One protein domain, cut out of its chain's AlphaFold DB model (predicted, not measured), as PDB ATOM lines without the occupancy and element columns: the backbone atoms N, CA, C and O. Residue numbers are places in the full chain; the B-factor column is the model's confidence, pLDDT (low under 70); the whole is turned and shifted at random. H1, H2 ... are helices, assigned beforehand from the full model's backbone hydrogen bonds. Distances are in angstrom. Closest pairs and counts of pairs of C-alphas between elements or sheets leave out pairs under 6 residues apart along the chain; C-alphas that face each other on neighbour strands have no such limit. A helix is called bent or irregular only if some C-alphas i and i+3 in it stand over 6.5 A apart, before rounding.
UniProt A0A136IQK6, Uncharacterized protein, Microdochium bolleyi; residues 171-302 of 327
ATOM      1  N   HIS A 171       3.298  31.462  31.401       58.69
ATOM      2  CA  HIS A 171       1.978  30.898  31.064       58.69
ATOM      3  C   HIS A 171       1.540  31.159  29.605       58.69
ATOM      4  O   HIS A 171       0.390  30.927  29.249       58.69
ATOM      5  N   ASP A 172       2.422  31.657  28.732       58.59
ATOM      6  CA  ASP A 172       2.050  32.064  27.364       58.59
ATOM      7  C   ASP A 172       3.002  31.475  26.306       58.59
ATOM      8  O   ASP A 172       4.200  31.316  26.536       58.59
ATOM      9  N   ALA A 173       2.465  31.168  25.124       59.88
ATOM     10  CA  ALA A 173       3.221  30.723  23.955       59.88
ATOM     11  C   ALA A 173       3.915  31.880  23.206       59.88
ATOM     12  O   ALA A 173       4.784  31.631  22.371       59.88
ATOM     13  N   GLY A 174       3.550  33.138  23.480       65.81
ATOM     14  CA  GLY A 174       4.170  34.323  22.887       65.81
ATOM     15  C   GLY A 174       3.780  34.528  21.428       65.81
ATOM     16  O   GLY A 174       4.651  34.663  20.568       65.81
ATOM     17  N   ARG A 175       2.472  34.520  21.136       81.44
ATOM     18  CA  ARG A 175       1.929  34.650  19.773       81.44
ATOM     19  C   ARG A 175       1.407  36.073  19.483       81.44
ATOM     20  O   ARG A 175       0.704  36.644  20.321       81.44
ATOM     21  N   PRO A 176       1.651  36.637  18.282       87.12
ATOM     22  CA  PRO A 176       2.565  36.160  17.236       87.12
ATOM     23  C   PRO A 176       4.045  36.382  17.608       87.12
ATOM     24  O   PRO A 176       4.352  37.036  18.602       87.12
ATOM     25  N   SER A 177       4.965  35.840  16.804       89.19
ATOM     26  CA  SER A 177       6.413  35.899  17.063       89.19
ATOM     27  C   SER A 177       7.228  36.084  15.775       89.19
ATOM     28  O   SER A 177       6.680  35.889  14.689       89.19
ATOM     29  N   PRO A 178       8.544  36.373  15.839       90.44
ATOM     30  CA  PRO A 178       9.373  36.503  14.637       90.44
ATOM     31  C   PRO A 178       9.494  35.200  13.832       90.44
ATOM     32  O   PRO A 178       9.764  35.226  12.637       90.44
ATOM     33  N   TRP A 179       9.293  34.045  14.476       90.81
ATOM     34  CA  TRP A 179       9.336  32.739  13.810       90.81
ATOM     35  C   TRP A 179       8.004  32.357  13.164       90.81
ATOM     36  O   TRP A 179       7.983  31.524  12.259       90.81
ATOM     37  N   ARG A 180       6.895  32.963  13.606       89.44
ATOM     38  CA  ARG A 180       5.581  32.830  12.971       89.44
ATOM     39  C   ARG A 180       4.790  34.140  13.118       89.44
ATOM     40  O   ARG A 180       3.977  34.269  14.041       89.44
ATOM     41  N   PRO A 181       5.047  35.120  12.233       91.31
ATOM     42  CA  PRO A 181       4.398  36.422  12.306       91.31
ATOM     43  C   PRO A 181       2.892  36.331  12.052       91.31
ATOM     44  O   PRO A 181       2.403  35.373  11.445       91.31
ATOM     45  N   LEU A 182       2.153  37.353  12.484       89.00
ATOM     46  CA  LEU A 182       0.748  37.535  12.128       89.00
ATOM     47  C   LEU A 182       0.616  37.576  10.593       89.00
ATOM     48  O   LEU A 182       1.208  38.457   9.963       89.00
ATOM     49  N   PRO A 183      -0.142  36.656   9.971       87.06
ATOM     50  CA  PRO A 183      -0.214  36.574   8.523       87.06
ATOM     51  C   PRO A 183      -1.108  37.677   7.957       87.06
ATOM     52  O   PRO A 183      -2.041  38.142   8.609       87.06
ATOM     53  N   GLU A 184      -0.892  38.034   6.691       83.56
ATOM     54  CA  GLU A 184      -1.779  38.954   5.964       83.56
ATOM     55  C   GLU A 184      -3.213  38.426   5.868       83.56
ATOM     56  O   GLU A 184      -4.166  39.206   5.809       83.56
ATOM     57  N   THR A 185      -3.365  37.100   5.877       80.25
ATOM     58  CA  THR A 185      -4.652  36.410   5.857       80.25
ATOM     59  C   THR A 185      -4.642  35.237   6.843       80.25
ATOM     60  O   THR A 185      -3.731  34.415   6.832       80.25
ATOM     61  N   ILE A 186      -5.665  35.146   7.691       78.19
ATOM     62  CA  ILE A 186      -5.818  34.144   8.750       78.19
ATOM     63  C   ILE A 186      -6.788  33.049   8.295       78.19
ATOM     64  O   ILE A 186      -7.911  33.337   7.873       78.19
ATOM     65  N   ALA A 187      -6.370  31.789   8.427       66.62
ATOM     66  CA  ALA A 187      -7.179  30.603   8.160       66.62
ATOM     67  C   ALA A 187      -7.061  29.591   9.321       66.62
ATOM     68  O   ALA A 187      -5.967  29.463   9.875       66.62
ATOM     69  N   PRO A 188      -8.133  28.844   9.658       57.72
ATOM     70  CA  PRO A 188      -9.497  28.980   9.142       57.72
ATOM     71  C   PRO A 188     -10.229  30.186   9.759       57.72
ATOM     72  O   PRO A 188     -10.160  30.427  10.962       57.72
ATOM     73  N   SER A 189     -10.964  30.932   8.934       52.06
ATOM     74  CA  SER A 189     -11.876  31.988   9.391       52.06
ATOM     75  C   SER A 189     -13.008  31.379  10.222       52.06
ATOM     76  O   SER A 189     -13.813  30.602   9.711       52.06
ATOM     77  N   ARG A 190     -13.071  31.706  11.513       50.47
ATOM     78  CA  ARG A 190     -14.263  31.471  12.345       50.47
ATOM     79  C   ARG A 190     -14.670  32.727  13.115       50.47
ATOM     80  O   ARG A 190     -15.155  32.633  14.236       50.47
ATOM     81  N   SER A 191     -14.495  33.907  12.522       45.19
ATOM     82  CA  SER A 191     -15.276  35.068  12.948       45.19
ATOM     83  C   SER A 191     -16.680  34.897  12.363       45.19
ATOM     84  O   SER A 191     -16.864  34.921  11.147       45.19
ATOM     85  N   GLY A 192     -17.676  34.669  13.225       43.75
ATOM     86  CA  GLY A 192     -19.068  34.369  12.849       43.75
ATOM     87  C   GLY A 192     -19.761  35.409  11.950       43.75
ATOM     88  O   GLY A 192     -20.872  35.164  11.492       43.75
ATOM     89  N   ALA A 193     -19.105  36.533  11.651       46.16
ATOM     90  CA  ALA A 193     -19.571  37.567  10.734       46.16
ATOM     91  C   ALA A 193     -19.184  37.341   9.253       46.16
ATOM     92  O   ALA A 193     -19.764  37.982   8.378       46.16
ATOM     93  N   SER A 194     -18.237  36.447   8.926       45.19
ATOM     94  CA  SER A 194     -17.730  36.287   7.549       45.19
ATOM     95  C   SER A 194     -17.926  34.875   6.996       45.19
ATOM     96  O   SER A 194     -17.395  33.902   7.522       45.19
ATOM     97  N   ARG A 195     -18.637  34.759   5.863       47.12
ATOM     98  CA  ARG A 195     -18.789  33.509   5.082       47.12
ATOM     99  C   ARG A 195     -17.514  33.100   4.326       47.12
ATOM    100  O   ARG A 195     -17.535  32.129   3.575       47.12
ATOM    101  N   LEU A 196     -16.429  33.860   4.458       51.12
ATOM    102  CA  LEU A 196     -15.166  33.583   3.782       51.12
ATOM    103  C   LEU A 196     -14.357  32.563   4.585       51.12
ATOM    104  O   LEU A 196     -14.313  32.633   5.808       51.12
ATOM    105  N   ALA A 197     -13.668  31.652   3.891       56.56
ATOM    106  CA  ALA A 197     -12.775  30.658   4.500       56.56
ATOM    107  C   ALA A 197     -11.547  31.284   5.198       56.56
ATOM    108  O   ALA A 197     -10.861  30.621   5.979       56.56
ATOM    109  N   THR A 198     -11.288  32.568   4.943       56.25
ATOM    110  CA  THR A 198     -10.103  33.304   5.380       56.25
ATOM    111  C   THR A 198     -10.464  34.728   5.823       56.25
ATOM    112  O   THR A 198     -11.257  35.396   5.159       56.25
ATOM    113  N   CYS A 199      -9.880  35.200   6.927       63.22
ATOM    114  CA  CYS A 199     -10.084  36.545   7.477       63.22
ATOM    115  C   CYS A 199      -8.849  37.421   7.190       63.22
ATOM    116  O   CYS A 199      -7.734  36.930   7.363       63.22
ATOM    117  N   PRO A 200      -8.979  38.693   6.771       74.56
ATOM    118  CA  PRO A 200      -7.820  39.575   6.643       74.56
ATOM    119  C   PRO A 200      -7.104  39.726   7.995       74.56
ATOM    120  O   PRO A 200      -7.747  39.974   9.010       74.56
ATOM    121  N   GLY A 201      -5.777  39.618   8.021       73.38
ATOM    122  CA  GLY A 201      -4.957  39.848   9.218       73.38
ATOM    123  C   GLY A 201      -4.742  41.330   9.537       73.38
ATOM    124  O   GLY A 201      -4.474  41.704  10.678       73.38
ATOM    125  N   ARG A 202      -4.919  42.204   8.538       80.69
ATOM    126  CA  ARG A 202      -4.700  43.655   8.647       80.69
ATOM    127  C   ARG A 202      -5.493  44.343   9.778       80.69
ATOM    128  O   ARG A 202      -4.893  45.180  10.447       80.69
ATOM    129  N   PRO A 203      -6.776  44.022  10.046       81.25
ATOM    130  CA  PRO A 203      -7.501  44.566  11.196       81.25
ATOM    131  C   PRO A 203      -6.856  44.205  12.539       81.25
ATOM    132  O   PRO A 203      -6.726  45.069  13.400       81.25
ATOM    133  N   PHE A 204      -6.361  42.973  12.696       83.00
ATOM    134  CA  PHE A 204      -5.649  42.552  13.906       83.00
ATOM    135  C   PHE A 204      -4.335  43.319  14.083       83.00
ATOM    136  O   PHE A 204      -4.037  43.784  15.180       83.00
ATOM    137  N   LEU A 205      -3.580  43.546  13.001       85.12
ATOM    138  CA  LEU A 205      -2.388  44.401  13.049       85.12
ATOM    139  C   LEU A 205      -2.739  45.857  13.405       85.12
ATOM    140  O   LEU A 205      -1.999  46.515  14.136       85.12
ATOM    141  N   ALA A 206      -3.878  46.356  12.918       84.31
ATOM    142  CA  ALA A 206      -4.343  47.713  13.183       84.31
ATOM    143  C   ALA A 206      -4.705  47.942  14.656       84.31
ATOM    144  O   ALA A 206      -4.500  49.051  15.139       84.31
ATOM    145  N   ILE A 207      -5.161  46.922  15.389       81.31
ATOM    146  CA  ILE A 207      -5.412  47.006  16.840       81.31
ATOM    147  C   ILE A 207      -4.221  46.544  17.691       81.31
ATOM    148  O   ILE A 207      -4.170  46.850  18.876       81.31
ATOM    149  N   HIS A 208      -3.227  45.876  17.095       85.06
ATOM    150  CA  HIS A 208      -2.040  45.402  17.804       85.06
ATOM    151  C   HIS A 208      -1.362  46.547  18.585       85.06
ATOM    152  O   HIS A 208      -1.094  47.597  17.981       85.06
ATOM    153  N   PRO A 209      -1.025  46.386  19.883       84.50
ATOM    154  CA  PRO A 209      -0.505  47.482  20.710       84.50
ATOM    155  C   PRO A 209       0.764  48.122  20.142       84.50
ATOM    156  O   PRO A 209       0.951  49.332  20.201       84.50
ATOM    157  N   ARG A 210       1.614  47.301  19.519       88.12
ATOM    158  CA  ARG A 210       2.919  47.715  18.977       88.12
ATOM    159  C   ARG A 210       2.954  47.872  17.460       88.12
ATOM    160  O   ARG A 210       4.019  48.111  16.907       88.12
ATOM    161  N   LYS A 211       1.818  47.655  16.781       89.75
ATOM    162  CA  LYS A 211       1.716  47.631  15.306       89.75
ATOM    163  C   LYS A 211       2.800  46.776  14.621       89.75
ATOM    164  O   LYS A 211       3.266  47.119  13.541       89.75
ATOM    165  N   ASN A 212       3.207  45.673  15.253       91.38
ATOM    166  CA  ASN A 212       4.288  44.814  14.785       91.38
ATOM    167  C   ASN A 212       3.772  43.368  14.682       91.38
ATOM    168  O   ASN A 212       3.359  42.826  15.705       91.38
ATOM    169  N   PRO A 213       3.779  42.745  13.487       91.00
ATOM    170  CA  PRO A 213       3.267  41.389  13.296       91.00
ATOM    171  C   PRO A 213       4.165  40.302  13.905       91.00
ATOM    172  O   PRO A 213       3.742  39.156  13.992       91.00
ATOM    173  N   GLU A 214       5.388  40.634  14.312       93.19
ATOM    174  CA  GLU A 214       6.381  39.701  14.854       93.19
ATOM    175  C   GLU A 214       6.448  39.723  16.386       93.19
ATOM    176  O   GLU A 214       7.333  39.105  16.974       93.19
ATOM    177  N   GLN A 215       5.563  40.465  17.051       88.19
ATOM    178  CA  GLN A 215       5.572  40.601  18.505       88.19
ATOM    179  C   GLN A 215       4.251  40.144  19.110       88.19
ATOM    180  O   GLN A 215       3.212  40.361  18.493       88.19
ATOM    181  N   PRO A 216       4.263  39.568  20.322       86.56
ATOM    182  CA  PRO A 216       3.040  39.122  20.963       86.56
ATOM    183  C   PRO A 216       2.121  40.304  21.284       86.56
ATOM    184  O   PRO A 216       2.587  41.426  21.531       86.56
ATOM    185  N   PHE A 217       0.814  40.028  21.326       79.56
ATOM    186  CA  PHE A 217      -0.195  41.010  21.745       79.56
ATOM    187  C   PHE A 217      -0.041  41.410  23.217       79.56
ATOM    188  O   PHE A 217      -0.422  42.519  23.585       79.56
ATOM    189  N   PHE A 218       0.534  40.529  24.038       78.38
ATOM    190  CA  PHE A 218       0.670  40.698  25.479       78.38
ATOM    191  C   PHE A 218       2.123  40.514  25.924       78.38
ATOM    192  O   PHE A 218       2.887  39.774  25.308       78.38
ATOM    193  N   ASP A 219       2.481  41.196  27.008       77.00
ATOM    194  CA  ASP A 219       3.676  40.919  27.803       77.00
ATOM    195  C   ASP A 219       3.234  40.503  29.211       77.00
ATOM    196  O   ASP A 219       2.165  40.941  29.654       77.00
ATOM    197  N   PRO A 220       4.063  39.740  29.946       71.81
ATOM    198  CA  PRO A 220       3.877  39.569  31.379       71.81
ATOM    199  C   PRO A 220       3.765  40.925  32.075       71.81
ATOM    200  O   PRO A 220       4.530  41.853  31.790       71.81
ATOM    201  N   VAL A 221       2.804  41.036  32.989       71.62
ATOM    202  CA  VAL A 221       2.663  42.216  33.847       71.62
ATOM    203  C   VAL A 221       3.920  42.330  34.710       71.62
ATOM    204  O   VAL A 221       4.348  41.345  35.276       71.62
ATOM    205  N   THR A 222       4.542  43.502  34.824       70.06
ATOM    206  CA  THR A 222       5.812  43.648  35.567       70.06
ATOM    207  C   THR A 222       5.641  43.891  37.073       70.06
ATOM    208  O   THR A 222       6.622  44.192  37.748       70.06
ATOM    209  N   GLY A 223       4.408  43.857  37.582       64.12
ATOM    210  CA  GLY A 223       4.073  44.017  39.002       64.12
ATOM    211  C   GLY A 223       3.630  42.697  39.635       64.12
ATOM    212  O   GLY A 223       3.689  41.660  38.979       64.12
ATOM    213  N   GLU A 224       3.157  42.744  40.885       59.25
ATOM    214  CA  GLU A 224       2.564  41.576  41.553       59.25
ATOM    215  C   GLU A 224       1.455  40.957  40.686       59.25
ATOM    216  O   GLU A 224       0.609  41.662  40.125       59.25
ATOM    217  N   GLY A 225       1.483  39.634  40.537       63.34
ATOM    218  CA  GLY A 225       0.589  38.909  39.643       63.34
ATOM    219  C   GLY A 225       0.794  37.398  39.712       63.34
ATOM    220  O   GLY A 225       1.413  36.885  40.634       63.34
ATOM    221  N   TRP A 226       0.279  36.680  38.716       64.94
ATOM    222  CA  TRP A 226       0.249  35.206  38.666       64.94
ATOM    223  C   TRP A 226       1.574  34.541  38.257       64.94
ATOM    224  O   TRP A 226       1.580  33.418  37.760       64.94
ATOM    225  N   HIS A 227       2.694  35.247  38.366       63.62
ATOM    226  CA  HIS A 227       4.015  34.717  38.056       63.62
ATOM    227  C   HIS A 227       5.037  35.262  39.050       63.62
ATOM    228  O   HIS A 227       4.943  36.416  39.459       63.62
ATOM    229  N   ASP A 228       6.035  34.444  39.376       65.62
ATOM    230  CA  ASP A 228       7.044  34.793  40.383       65.62
ATOM    231  C   ASP A 228       8.005  35.894  39.899       65.62
ATOM    232  O   ASP A 228       8.382  36.779  40.663       65.62
ATOM    233  N   ASP A 229       8.403  35.858  38.620       74.69
ATOM    234  CA  ASP A 229       9.323  36.833  38.019       74.69
ATOM    235  C   ASP A 229       8.943  37.140  36.560       74.69
ATOM    236  O   ASP A 229       8.970  36.273  35.678       74.69
ATOM    237  N   ALA A 230       8.597  38.404  36.296       75.50
ATOM    238  CA  ALA A 230       8.130  38.865  34.990       75.50
ATOM    239  C   ALA A 230       9.207  38.783  33.896       75.50
ATOM    240  O   ALA A 230       8.899  38.516  32.730       75.50
ATOM    241  N   ALA A 231      10.474  39.022  34.246       79.56
ATOM    242  CA  ALA A 231      11.584  38.996  33.302       79.56
ATOM    243  C   ALA A 231      11.918  37.556  32.896       79.56
ATOM    244  O   ALA A 231      12.087  37.277  31.705       79.56
ATOM    245  N   VAL A 232      11.939  36.637  33.864       77.56
ATOM    246  CA  VAL A 232      12.125  35.200  33.624       77.56
ATOM    247  C   VAL A 232      10.953  34.638  32.817       77.56
ATOM    248  O   VAL A 232      11.175  33.920  31.838       77.56
ATOM    249  N   ALA A 233       9.714  35.026  33.143       76.81
ATOM    250  CA  ALA A 233       8.533  34.657  32.364       76.81
ATOM    251  C   ALA A 233       8.640  35.147  30.911       76.81
ATOM    252  O   ALA A 233       8.439  34.371  29.978       76.81
ATOM    253  N   LYS A 234       9.027  36.409  30.685       80.19
ATOM    254  CA  LYS A 234       9.172  36.976  29.334       80.19
ATOM    255  C   LYS A 234      10.270  36.295  28.513       80.19
ATOM    256  O   LYS A 234      10.086  36.048  27.316       80.19
ATOM    257  N   ASP A 235      11.407  35.978  29.128       80.94
ATOM    258  CA  ASP A 235      12.483  35.232  28.466       80.94
ATOM    259  C   ASP A 235      12.027  33.811  28.092       80.94
ATOM    260  O   ASP A 235      12.262  33.349  26.973       80.94
ATOM    261  N   SER A 236      11.298  33.142  28.983       77.31
ATOM    262  CA  SER A 236      10.730  31.820  28.719       77.31
ATOM    263  C   SER A 236       9.673  31.839  27.608       77.31
ATOM    264  O   SER A 236       9.773  31.040  26.678       77.31
ATOM    265  N   ILE A 237       8.759  32.817  27.598       79.44
ATOM    266  CA  ILE A 237       7.793  33.040  26.505       79.44
ATOM    267  C   ILE A 237       8.528  33.229  25.172       79.44
ATOM    268  O   ILE A 237       8.178  32.621  24.164       79.44
ATOM    269  N   THR A 238       9.606  34.018  25.164       82.12
ATOM    270  CA  THR A 238      10.416  34.244  23.955       82.12
ATOM    271  C   THR A 238      11.059  32.947  23.454       82.12
ATOM    272  O   THR A 238      11.122  32.698  22.247       82.12
ATOM    273  N   LYS A 239      11.542  32.093  24.363       81.00
ATOM    274  CA  LYS A 239      12.085  30.775  24.014       81.00
ATOM    275  C   LYS A 239      10.985  29.842  23.496       81.00
ATOM    276  O   LYS A 239      11.225  29.140  22.509       81.00
ATOM    277  N   LEU A 240       9.804  29.848  24.122       80.44
ATOM    278  CA  LEU A 240       8.680  28.983  23.763       80.44
ATOM    279  C   LEU A 240       8.127  29.363  22.396       80.44
ATOM    280  O   LEU A 240       7.941  28.478  21.574       80.44
ATOM    281  N   ALA A 241       8.020  30.654  22.085       83.19
ATOM    282  CA  ALA A 241       7.579  31.149  20.783       83.19
ATOM    283  C   ALA A 241       8.403  30.599  19.604       83.19
ATOM    284  O   ALA A 241       7.878  30.401  18.505       83.19
ATOM    285  N   LYS A 242       9.697  30.316  19.817       84.88
ATOM    286  CA  LYS A 242      10.551  29.659  18.813       84.88
ATOM    287  C   LYS A 242      10.216  28.182  18.647       84.88
ATOM    288  O   LYS A 242      10.216  27.676  17.529       84.88
ATOM    289  N   VAL A 243      10.008  27.483  19.758       80.44
ATOM    290  CA  VAL A 243       9.700  26.047  19.784       80.44
ATOM    291  C   VAL A 243       8.298  25.796  19.230       80.44
ATOM    292  O   VAL A 243       8.102  24.925  18.390       80.44
ATOM    293  N   ASP A 244       7.348  26.629  19.628       81.94
ATOM    294  CA  ASP A 244       5.977  26.636  19.155       81.94
ATOM    295  C   ASP A 244       5.907  26.800  17.631       81.94
ATOM    296  O   ASP A 244       5.073  26.180  16.989       81.94
ATOM    297  N   ALA A 245       6.814  27.553  17.000       85.94
ATOM    298  CA  ALA A 245       6.807  27.740  15.547       85.94
ATOM    299  C   ALA A 245       7.064  26.454  14.727       85.94
ATOM    300  O   ALA A 245       6.702  26.414  13.551       85.94
ATOM    301  N   TYR A 246       7.638  25.396  15.315       84.44
ATOM    302  CA  TYR A 246       7.877  24.123  14.624       84.44
ATOM    303  C   TYR A 246       6.588  23.330  14.436       84.44
ATOM    304  O   TYR A 246       5.979  22.925  15.419       84.44
ATOM    305  N   ASP A 247       6.183  23.028  13.201       82.94
ATOM    306  CA  ASP A 247       4.920  22.327  12.901       82.94
ATOM    307  C   ASP A 247       4.741  20.987  13.643       82.94
ATOM    308  O   ASP A 247       3.611  20.586  13.913       82.94
ATOM    309  N   ASN A 248       5.835  20.334  14.047       80.00
ATOM    310  CA  ASN A 248       5.831  19.081  14.802       80.00
ATOM    311  C   ASN A 248       5.800  19.208  16.329       80.00
ATOM    312  O   ASN A 248       5.948  18.202  17.017       80.00
ATOM    313  N   ILE A 249       5.566  20.405  16.859       80.25
ATOM    314  CA  ILE A 249       5.381  20.647  18.291       80.25
ATOM    315  C   ILE A 249       4.055  21.371  18.489       80.25
ATOM    316  O   ILE A 249       3.825  22.396  17.854       80.25
ATOM    317  N   PHE A 250       3.185  20.866  19.362       80.25
ATOM    318  CA  PHE A 250       1.910  21.506  19.690       80.25
ATOM    319  C   PHE A 250       1.849  21.853  21.182       80.25
ATOM    320  O   PHE A 250       1.422  21.023  21.980       80.25
ATOM    321  N   PRO A 251       2.287  23.064  21.571       75.31
ATOM    322  CA  PRO A 251       2.094  23.575  22.919       75.31
ATOM    323  C   PRO A 251       0.607  23.768  23.186       75.31
ATOM    324  O   PRO A 251      -0.097  24.426  22.413       75.31
ATOM    325  N   VAL A 252       0.150  23.192  24.290       72.94
ATOM    326  CA  VAL A 252      -1.201  23.373  24.800       72.94
ATOM    327  C   VAL A 252      -1.093  24.191  26.077       72.94
ATOM    328  O   VAL A 252      -0.491  23.747  27.050       72.94
ATOM    329  N   MET A 253      -1.634  25.406  26.035       71.38
ATOM    330  CA  MET A 253      -1.576  26.337  27.156       71.38
ATOM    331  C   MET A 253      -2.757  26.094  28.094       71.38
ATOM    332  O   MET A 253      -3.872  25.819  27.638       71.38
ATOM    333  N   ALA A 254      -2.521  26.220  29.398       63.94
ATOM    334  CA  ALA A 254      -3.601  26.244  30.374       63.94
ATOM    335  C   ALA A 254      -4.558  27.416  30.079       63.94
ATOM    336  O   ALA A 254      -4.167  28.438  29.518       63.94
ATOM    337  N   HIS A 255      -5.843  27.213  30.372       66.00
ATOM    338  CA  HIS A 255      -6.939  28.148  30.074       66.00
ATOM    339  C   HIS A 255      -7.096  28.603  28.607       66.00
ATOM    340  O   HIS A 255      -7.832  29.558  28.343       66.00
ATOM    341  N   ASP A 256      -6.496  27.918  27.625       69.19
ATOM    342  CA  ASP A 256      -6.786  28.193  26.213       69.19
ATOM    343  C   ASP A 256      -8.157  27.619  25.816       69.19
ATOM    344  O   ASP A 256      -8.305  26.507  25.299       69.19
ATOM    345  N   MET A 257      -9.191  28.432  26.023       70.50
ATOM    346  CA  MET A 257     -10.574  28.087  25.686       70.50
ATOM    347  C   MET A 257     -10.788  27.847  24.186       70.50
ATOM    348  O   MET A 257     -11.803  27.276  23.783       70.50
ATOM    349  N   THR A 258      -9.847  28.249  23.328       73.31
ATOM    350  CA  THR A 258      -9.984  28.107  21.875       73.31
ATOM    351  C   THR A 258      -9.760  26.679  21.372       73.31
ATOM    352  O   THR A 258     -10.165  26.339  20.247       73.31
ATOM    353  N   LEU A 259      -9.175  25.829  22.220       77.38
ATOM    354  CA  LEU A 259      -8.975  24.401  21.975       77.38
ATOM    355  C   LEU A 259     -10.284  23.608  22.030       77.38
ATOM    356  O   LEU A 259     -10.399  22.558  21.389       77.38
ATOM    357  N   GLY A 260     -11.285  24.139  22.744       77.69
ATOM    358  CA  GLY A 260     -12.616  23.556  22.855       77.69
ATOM    359  C   GLY A 260     -13.218  23.225  21.486       77.69
ATOM    360  O   GLY A 260     -13.222  24.042  20.558       77.69
ATOM    361  N   GLY A 261     -13.697  21.989  21.343       83.19
ATOM    362  CA  GLY A 261     -14.294  21.487  20.103       83.19
ATOM    363  C   GLY A 261     -13.310  21.230  18.953       83.19
ATOM    364  O   GLY A 261     -13.762  20.983  17.836       83.19
ATOM    365  N   VAL A 262     -11.993  21.303  19.187       84.25
ATOM    366  CA  VAL A 262     -10.961  20.895  18.212       84.25
ATOM    367  C   VAL A 262     -10.180  19.694  18.702       84.25
ATOM    368  O   VAL A 262      -9.984  18.748  17.940       84.25
ATOM    369  N   ILE A 263      -9.716  19.753  19.948       82.44
ATOM    370  CA  ILE A 263      -8.945  18.667  20.538       82.44
ATOM    371  C   ILE A 263      -9.878  17.574  21.046       82.44
ATOM    372  O   ILE A 263     -11.022  17.827  21.439       82.44
ATOM    373  N   ASP A 264      -9.370  16.351  21.062       82.62
ATOM    374  CA  ASP A 264     -10.047  15.272  21.754       82.62
ATOM    375  C   ASP A 264      -9.729  15.344  23.242       82.62
ATOM    376  O   ASP A 264      -8.595  15.603  23.635       82.62
ATOM    377  N   LEU A 265     -10.755  15.109  24.051       82.44
ATOM    378  CA  LEU A 265     -10.641  14.981  25.496       82.44
ATOM    379  C   LEU A 265     -10.699  13.499  25.873       82.44
ATOM    380  O   LEU A 265     -11.290  12.690  25.139       82.44
ATOM    381  N   TYR A 266     -10.114  13.169  27.025       81.12
ATOM    382  CA  TYR A 266     -10.207  11.843  27.633       81.12
ATOM    383  C   TYR A 266     -11.670  11.349  27.629       81.12
ATOM    384  O   TYR A 266     -12.578  12.155  27.854       81.12
ATOM    385  N   PRO A 267     -11.933  10.069  27.301       80.75
ATOM    386  CA  PRO A 267     -10.996   8.939  27.183       80.75
ATOM    387  C   PRO A 267     -10.297   8.796  25.821       80.75
ATOM    388  O   PRO A 267      -9.618   7.805  25.568       80.75
ATOM    389  N   ARG A 268     -10.469   9.747  24.896       84.31
ATOM    390  CA  ARG A 268      -9.858   9.642  23.564       84.31
ATOM    391  C   ARG A 268      -8.388  10.089  23.597       84.31
ATOM    392  O   ARG A 268      -8.094  11.126  24.190       84.31
ATOM    393  N   PRO A 269      -7.470   9.371  22.923       81.69
ATOM    394  CA  PRO A 269      -6.049   9.697  22.941       81.69
ATOM    395  C   PRO A 269      -5.719  10.946  22.114       81.69
ATOM    396  O   PRO A 269      -6.278  11.179  21.032       81.69
ATOM    397  N   ALA A 270      -4.727  11.698  22.587       78.50
ATOM    398  CA  ALA A 270      -4.220  12.906  21.939       78.50
ATOM    399  C   ALA A 270      -3.100  12.649  20.912       78.50
ATOM    400  O   ALA A 270      -2.767  13.533  20.127       78.50
ATOM    401  N   ASN A 271      -2.540  11.438  20.855       80.06
ATOM    402  CA  ASN A 271      -1.315  11.111  20.105       80.06
ATOM    403  C   ASN A 271      -1.404  11.413  18.597       80.06
ATOM    404  O   ASN A 271      -0.403  11.712  17.956       80.06
ATOM    405  N   ALA A 272      -2.609  11.378  18.022       83.62
ATOM    406  CA  ALA A 272      -2.849  11.660  16.607       83.62
ATOM    407  C   ALA A 272      -3.093  13.154  16.301       83.62
ATOM    408  O   ALA A 272      -3.630  13.472  15.238       83.62
ATOM    409  N   TRP A 273      -2.737  14.078  17.203       85.38
ATOM    410  CA  TRP A 273      -3.002  15.517  17.060       85.38
ATOM    411  C   TRP A 273      -2.477  16.110  15.746       85.38
ATOM    412  O   TRP A 273      -3.149  16.954  15.153       85.38
ATOM    413  N   MET A 274      -1.313  15.652  15.266       84.31
ATOM    414  CA  MET A 274      -0.701  16.142  14.026       84.31
ATOM    415  C   MET A 274      -1.492  15.672  12.805       84.31
ATOM    416  O   MET A 274      -1.854  16.478  11.954       84.31
ATOM    417  N   ALA A 275      -1.842  14.383  12.745       88.50
ATOM    418  CA  ALA A 275      -2.688  13.842  11.679       88.50
ATOM    419  C   ALA A 275      -4.086  14.487  11.677       88.50
ATOM    420  O   ALA A 275      -4.668  14.727  10.622       88.50
ATOM    421  N   LYS A 276      -4.602  14.819  12.866       88.25
ATOM    422  CA  LYS A 276      -5.856  15.560  13.066       88.25
ATOM    423  C   LYS A 276      -5.704  17.072  12.889       88.25
ATOM    424  O   LYS A 276      -6.706  17.784  12.944       88.25
ATOM    425  N   ARG A 277      -4.486  17.569  12.663       91.69
ATOM    426  CA  ARG A 277      -4.164  18.978  12.410       91.69
ATOM    427  C   ARG A 277      -4.674  19.928  13.492       91.69
ATOM    428  O   ARG A 277      -5.236  20.983  13.193       91.69
ATOM    429  N   TRP A 278      -4.596  19.516  14.758       89.81
ATOM    430  CA  TRP A 278      -5.128  20.304  15.877       89.81
ATOM    431  C   TRP A 278      -4.436  21.651  15.992       89.81
ATOM    432  O   TRP A 278      -5.101  22.681  16.078       89.81
ATOM    433  N   LYS A 279      -3.107  21.635  15.901       85.94
ATOM    434  CA  LYS A 279      -2.268  22.821  15.967       85.94
ATOM    435  C   LYS A 279      -2.670  23.863  14.931       85.94
ATOM    436  O   LYS A 279      -2.887  25.020  15.269       85.94
ATOM    437  N   GLU A 280      -2.793  23.471  13.665       88.31
ATOM    438  CA  GLU A 280      -3.133  24.406  12.591       88.31
ATOM    439  C   GLU A 280      -4.546  24.968  12.746       88.31
ATOM    440  O   GLU A 280      -4.794  26.120  12.400       88.31
ATOM    441  N   GLN A 281      -5.470  24.174  13.288       86.94
ATOM    442  CA  GLN A 281      -6.847  24.596  13.525       86.94
ATOM    443  C   GLN A 281      -7.002  25.573  14.695       86.94
ATOM    444  O   GLN A 281      -7.972  26.334  14.706       86.94
ATOM    445  N   THR A 282      -6.106  25.541  15.682       84.31
ATOM    446  CA  THR A 282      -6.196  26.375  16.892       84.31
ATOM    447  C   THR A 282      -5.263  27.575  16.868       84.31
ATOM    448  O   THR A 282      -5.547  28.569  17.527       84.31
ATOM    449  N   TRP A 283      -4.208  27.536  16.052       85.75
ATOM    450  CA  TRP A 283      -3.097  28.488  16.075       85.75
ATOM    451  C   TRP A 283      -3.496  29.968  16.196       85.75
ATOM    452  O   TRP A 283      -2.983  30.689  17.048       85.75
ATOM    453  N   TRP A 284      -4.420  30.422  15.344       86.19
ATOM    454  CA  TRP A 284      -4.869  31.818  15.289       86.19
ATOM    455  C   TRP A 284      -6.215  32.058  15.975       86.19
ATOM    456  O   TRP A 284      -6.744  33.165  15.906       86.19
ATOM    457  N   LYS A 285      -6.803  31.051  16.631       82.69
ATOM    458  CA  LYS A 285      -8.144  31.196  17.205       82.69
ATOM    459  C   LYS A 285      -8.208  32.182  18.365       82.69
ATOM    460  O   LYS A 285      -9.261  32.781  18.551       82.69
ATOM    461  N   PHE A 286      -7.112  32.400  19.096       78.94
ATOM    462  CA  PHE A 286      -7.063  33.414  20.158       78.94
ATOM    463  C   PHE A 286      -7.428  34.813  19.637       78.94
ATOM    464  O   PHE A 286      -7.962  35.632  20.380       78.94
ATOM    465  N   LEU A 287      -7.217  35.069  18.339       78.75
ATOM    466  CA  LEU A 287      -7.579  36.336  17.718       78.75
ATOM    467  C   LEU A 287      -9.089  36.607  17.752       78.75
ATOM    468  O   LEU A 287      -9.496  37.765  17.743       78.75
ATOM    469  N   VAL A 288      -9.927  35.568  17.857       75.56
ATOM    470  CA  VAL A 288     -11.384  35.718  17.999       75.56
ATOM    471  C   VAL A 288     -11.739  36.586  19.209       75.56
ATOM    472  O   VAL A 288     -12.684  37.368  19.119       75.56
ATOM    473  N   SER A 289     -10.953  36.539  20.288       72.69
ATOM    474  CA  SER A 289     -11.160  37.368  21.482       72.69
ATOM    475  C   SER A 289     -11.049  38.873  21.206       72.69
ATOM    476  O   SER A 289     -11.610  39.669  21.953       72.69
ATOM    477  N   PHE A 290     -10.388  39.281  20.117       74.50
ATOM    478  CA  PHE A 290     -10.303  40.683  19.701       74.50
ATOM    479  C   PHE A 290     -11.394  41.112  18.713       74.50
ATOM    480  O   PHE A 290     -11.424  42.277  18.317       74.50
ATOM    481  N   THR A 291     -12.294  40.210  18.304       73.56
ATOM    482  CA  THR A 291     -13.388  40.546  17.375       73.56
ATOM    483  C   THR A 291     -14.215  41.745  17.859       73.56
ATOM    484  O   THR A 291     -14.409  42.651  17.051       73.56
ATOM    485  N   PRO A 292     -14.606  41.850  19.149       72.69
ATOM    486  CA  PRO A 292     -15.343  43.019  19.634       72.69
ATOM    487  C   PRO A 292     -14.570  44.334  19.458       72.69
ATOM    488  O   PRO A 292     -15.129  45.319  18.990       72.69
ATOM    489  N   ALA A 293     -13.263  44.338  19.748       67.81
ATOM    490  CA  ALA A 293     -12.414  45.519  19.581       67.81
ATOM    491  C   ALA A 293     -12.250  45.916  18.102       67.81
ATOM    492  O   ALA A 293     -12.132  47.095  17.775       67.81
ATOM    493  N   ILE A 294     -12.254  44.939  17.190       70.56
ATOM    494  CA  ILE A 294     -12.244  45.197  15.745       70.56
ATOM    495  C   ILE A 294     -13.577  45.789  15.298       70.56
ATOM    496  O   ILE A 294     -13.578  46.761  14.551       70.56
ATOM    497  N   GLU A 295     -14.698  45.225  15.742       74.56
ATOM    498  CA  GLU A 295     -16.031  45.740  15.422       74.56
ATOM    499  C   GLU A 295     -16.198  47.181  15.921       74.56
ATOM    500  O   GLU A 295     -16.654  48.032  15.164       74.56
ATOM    501  N   GLU A 296     -15.731  47.488  17.132       71.69
ATOM    502  CA  GLU A 296     -15.705  48.845  17.688       71.69
ATOM    503  C   GLU A 296     -14.811  49.800  16.879       71.69
ATOM    504  O   GLU A 296     -15.222  50.916  16.537       71.69
ATOM    505  N   ALA A 297     -13.602  49.360  16.513       65.38
ATOM    506  CA  ALA A 297     -12.686  50.152  15.697       65.38
ATOM    507  C   ALA A 297     -13.241  50.422  14.286       65.38
ATOM    508  O   ALA A 297     -12.978  51.480  13.716       65.38
ATOM    509  N   LEU A 298     -14.013  49.487  13.722       66.06
ATOM    510  CA  LEU A 298     -14.677  49.632  12.421       66.06
ATOM    511  C   LEU A 298     -15.973  50.457  12.497       66.06
ATOM    512  O   LEU A 298     -16.331  51.104  11.514       66.06
ATOM    513  N   ALA A 299     -16.673  50.430  13.633       63.09
ATOM    514  CA  ALA A 299     -17.902  51.189  13.873       63.09
ATOM    515  C   ALA A 299     -17.643  52.648  14.289       63.09
ATOM    516  O   ALA A 299     -18.540  53.487  14.181       63.09
ATOM    517  N   SER A 300     -16.430  52.968  14.744       50.34
ATOM    518  CA  SER A 300     -16.034  54.333  15.093       50.34
ATOM    519  C   SER A 300     -15.955  55.220  13.838       50.34
ATOM    520  O   SER A 300     -15.218  54.888  12.905       50.34
ATOM    521  N   PRO A 301     -16.668  56.366  13.776       44.94
ATOM    522  CA  PRO A 301     -16.527  57.305  12.671       44.94
ATOM    523  C   PRO A 301     -15.075  57.785  12.596       44.94
ATOM    524  O   PRO A 301     -14.507  58.196  13.609       44.94
ATOM    525  N   LEU A 302     -14.477  57.752  11.401       44.81
ATOM    526  CA  LEU A 302     -13.171  58.368  11.153       44.81
ATOM    527  C   LEU A 302     -13.180  59.797  11.725       44.81
ATOM    528  O   LEU A 302     -14.074  60.567  11.357       44.81
TER     529      LEU A 302
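Overview. This is residues 171 to 302 of the 327 residues of an uncharacterized protein of Microdochium bolleyi (UniProt A0A136IQK6). Little regular structure: long loops wind between and around two separate helices, H2 and H4, with short H1 crossing H4 and short H3 just before H4. The printed part has 132 residues with four named helices, H1 to H4 in order, and no named strand; the class is all helix, with 41 residues in named elements. It is compact, with a radius of gyration of the C-alphas of 15.9 A and spans of 49 by 40 by 24 A.

Along the chain. H1, residues 202 to 207, begins at C-alpha 202 (-4.700, 43.655, 8.647). H2 is residues 230 to 244, 20.1 A; H3, residues 278 to 282, 6.2 A. H4, residues 285 to 299, 22.5 A, ends at C-alpha 299 (-17.902, 51.189, 13.873) and is irregular: C-alphas 289 and 292 are 7.3 A apart.

Arrangement. H1 and H4 touch, about perpendicular at 79 degrees; their closest C-alphas, Pro 203 and Ile 294, are 6.6 A apart. H3 and H4 meet only through their tight link. H2 is apart from H1, H3 and H4. Every O i to N i+4 pair is within hydrogen-bond range in H1 and H3, 10 of 11 in H2, 6 of 11 in H4.

Size, cuts and confidence. The printed part has no cut. Links H1 to H2 and H2 to H3 are long. Confidence is under 70 in 33 residues, among them 187 to 199.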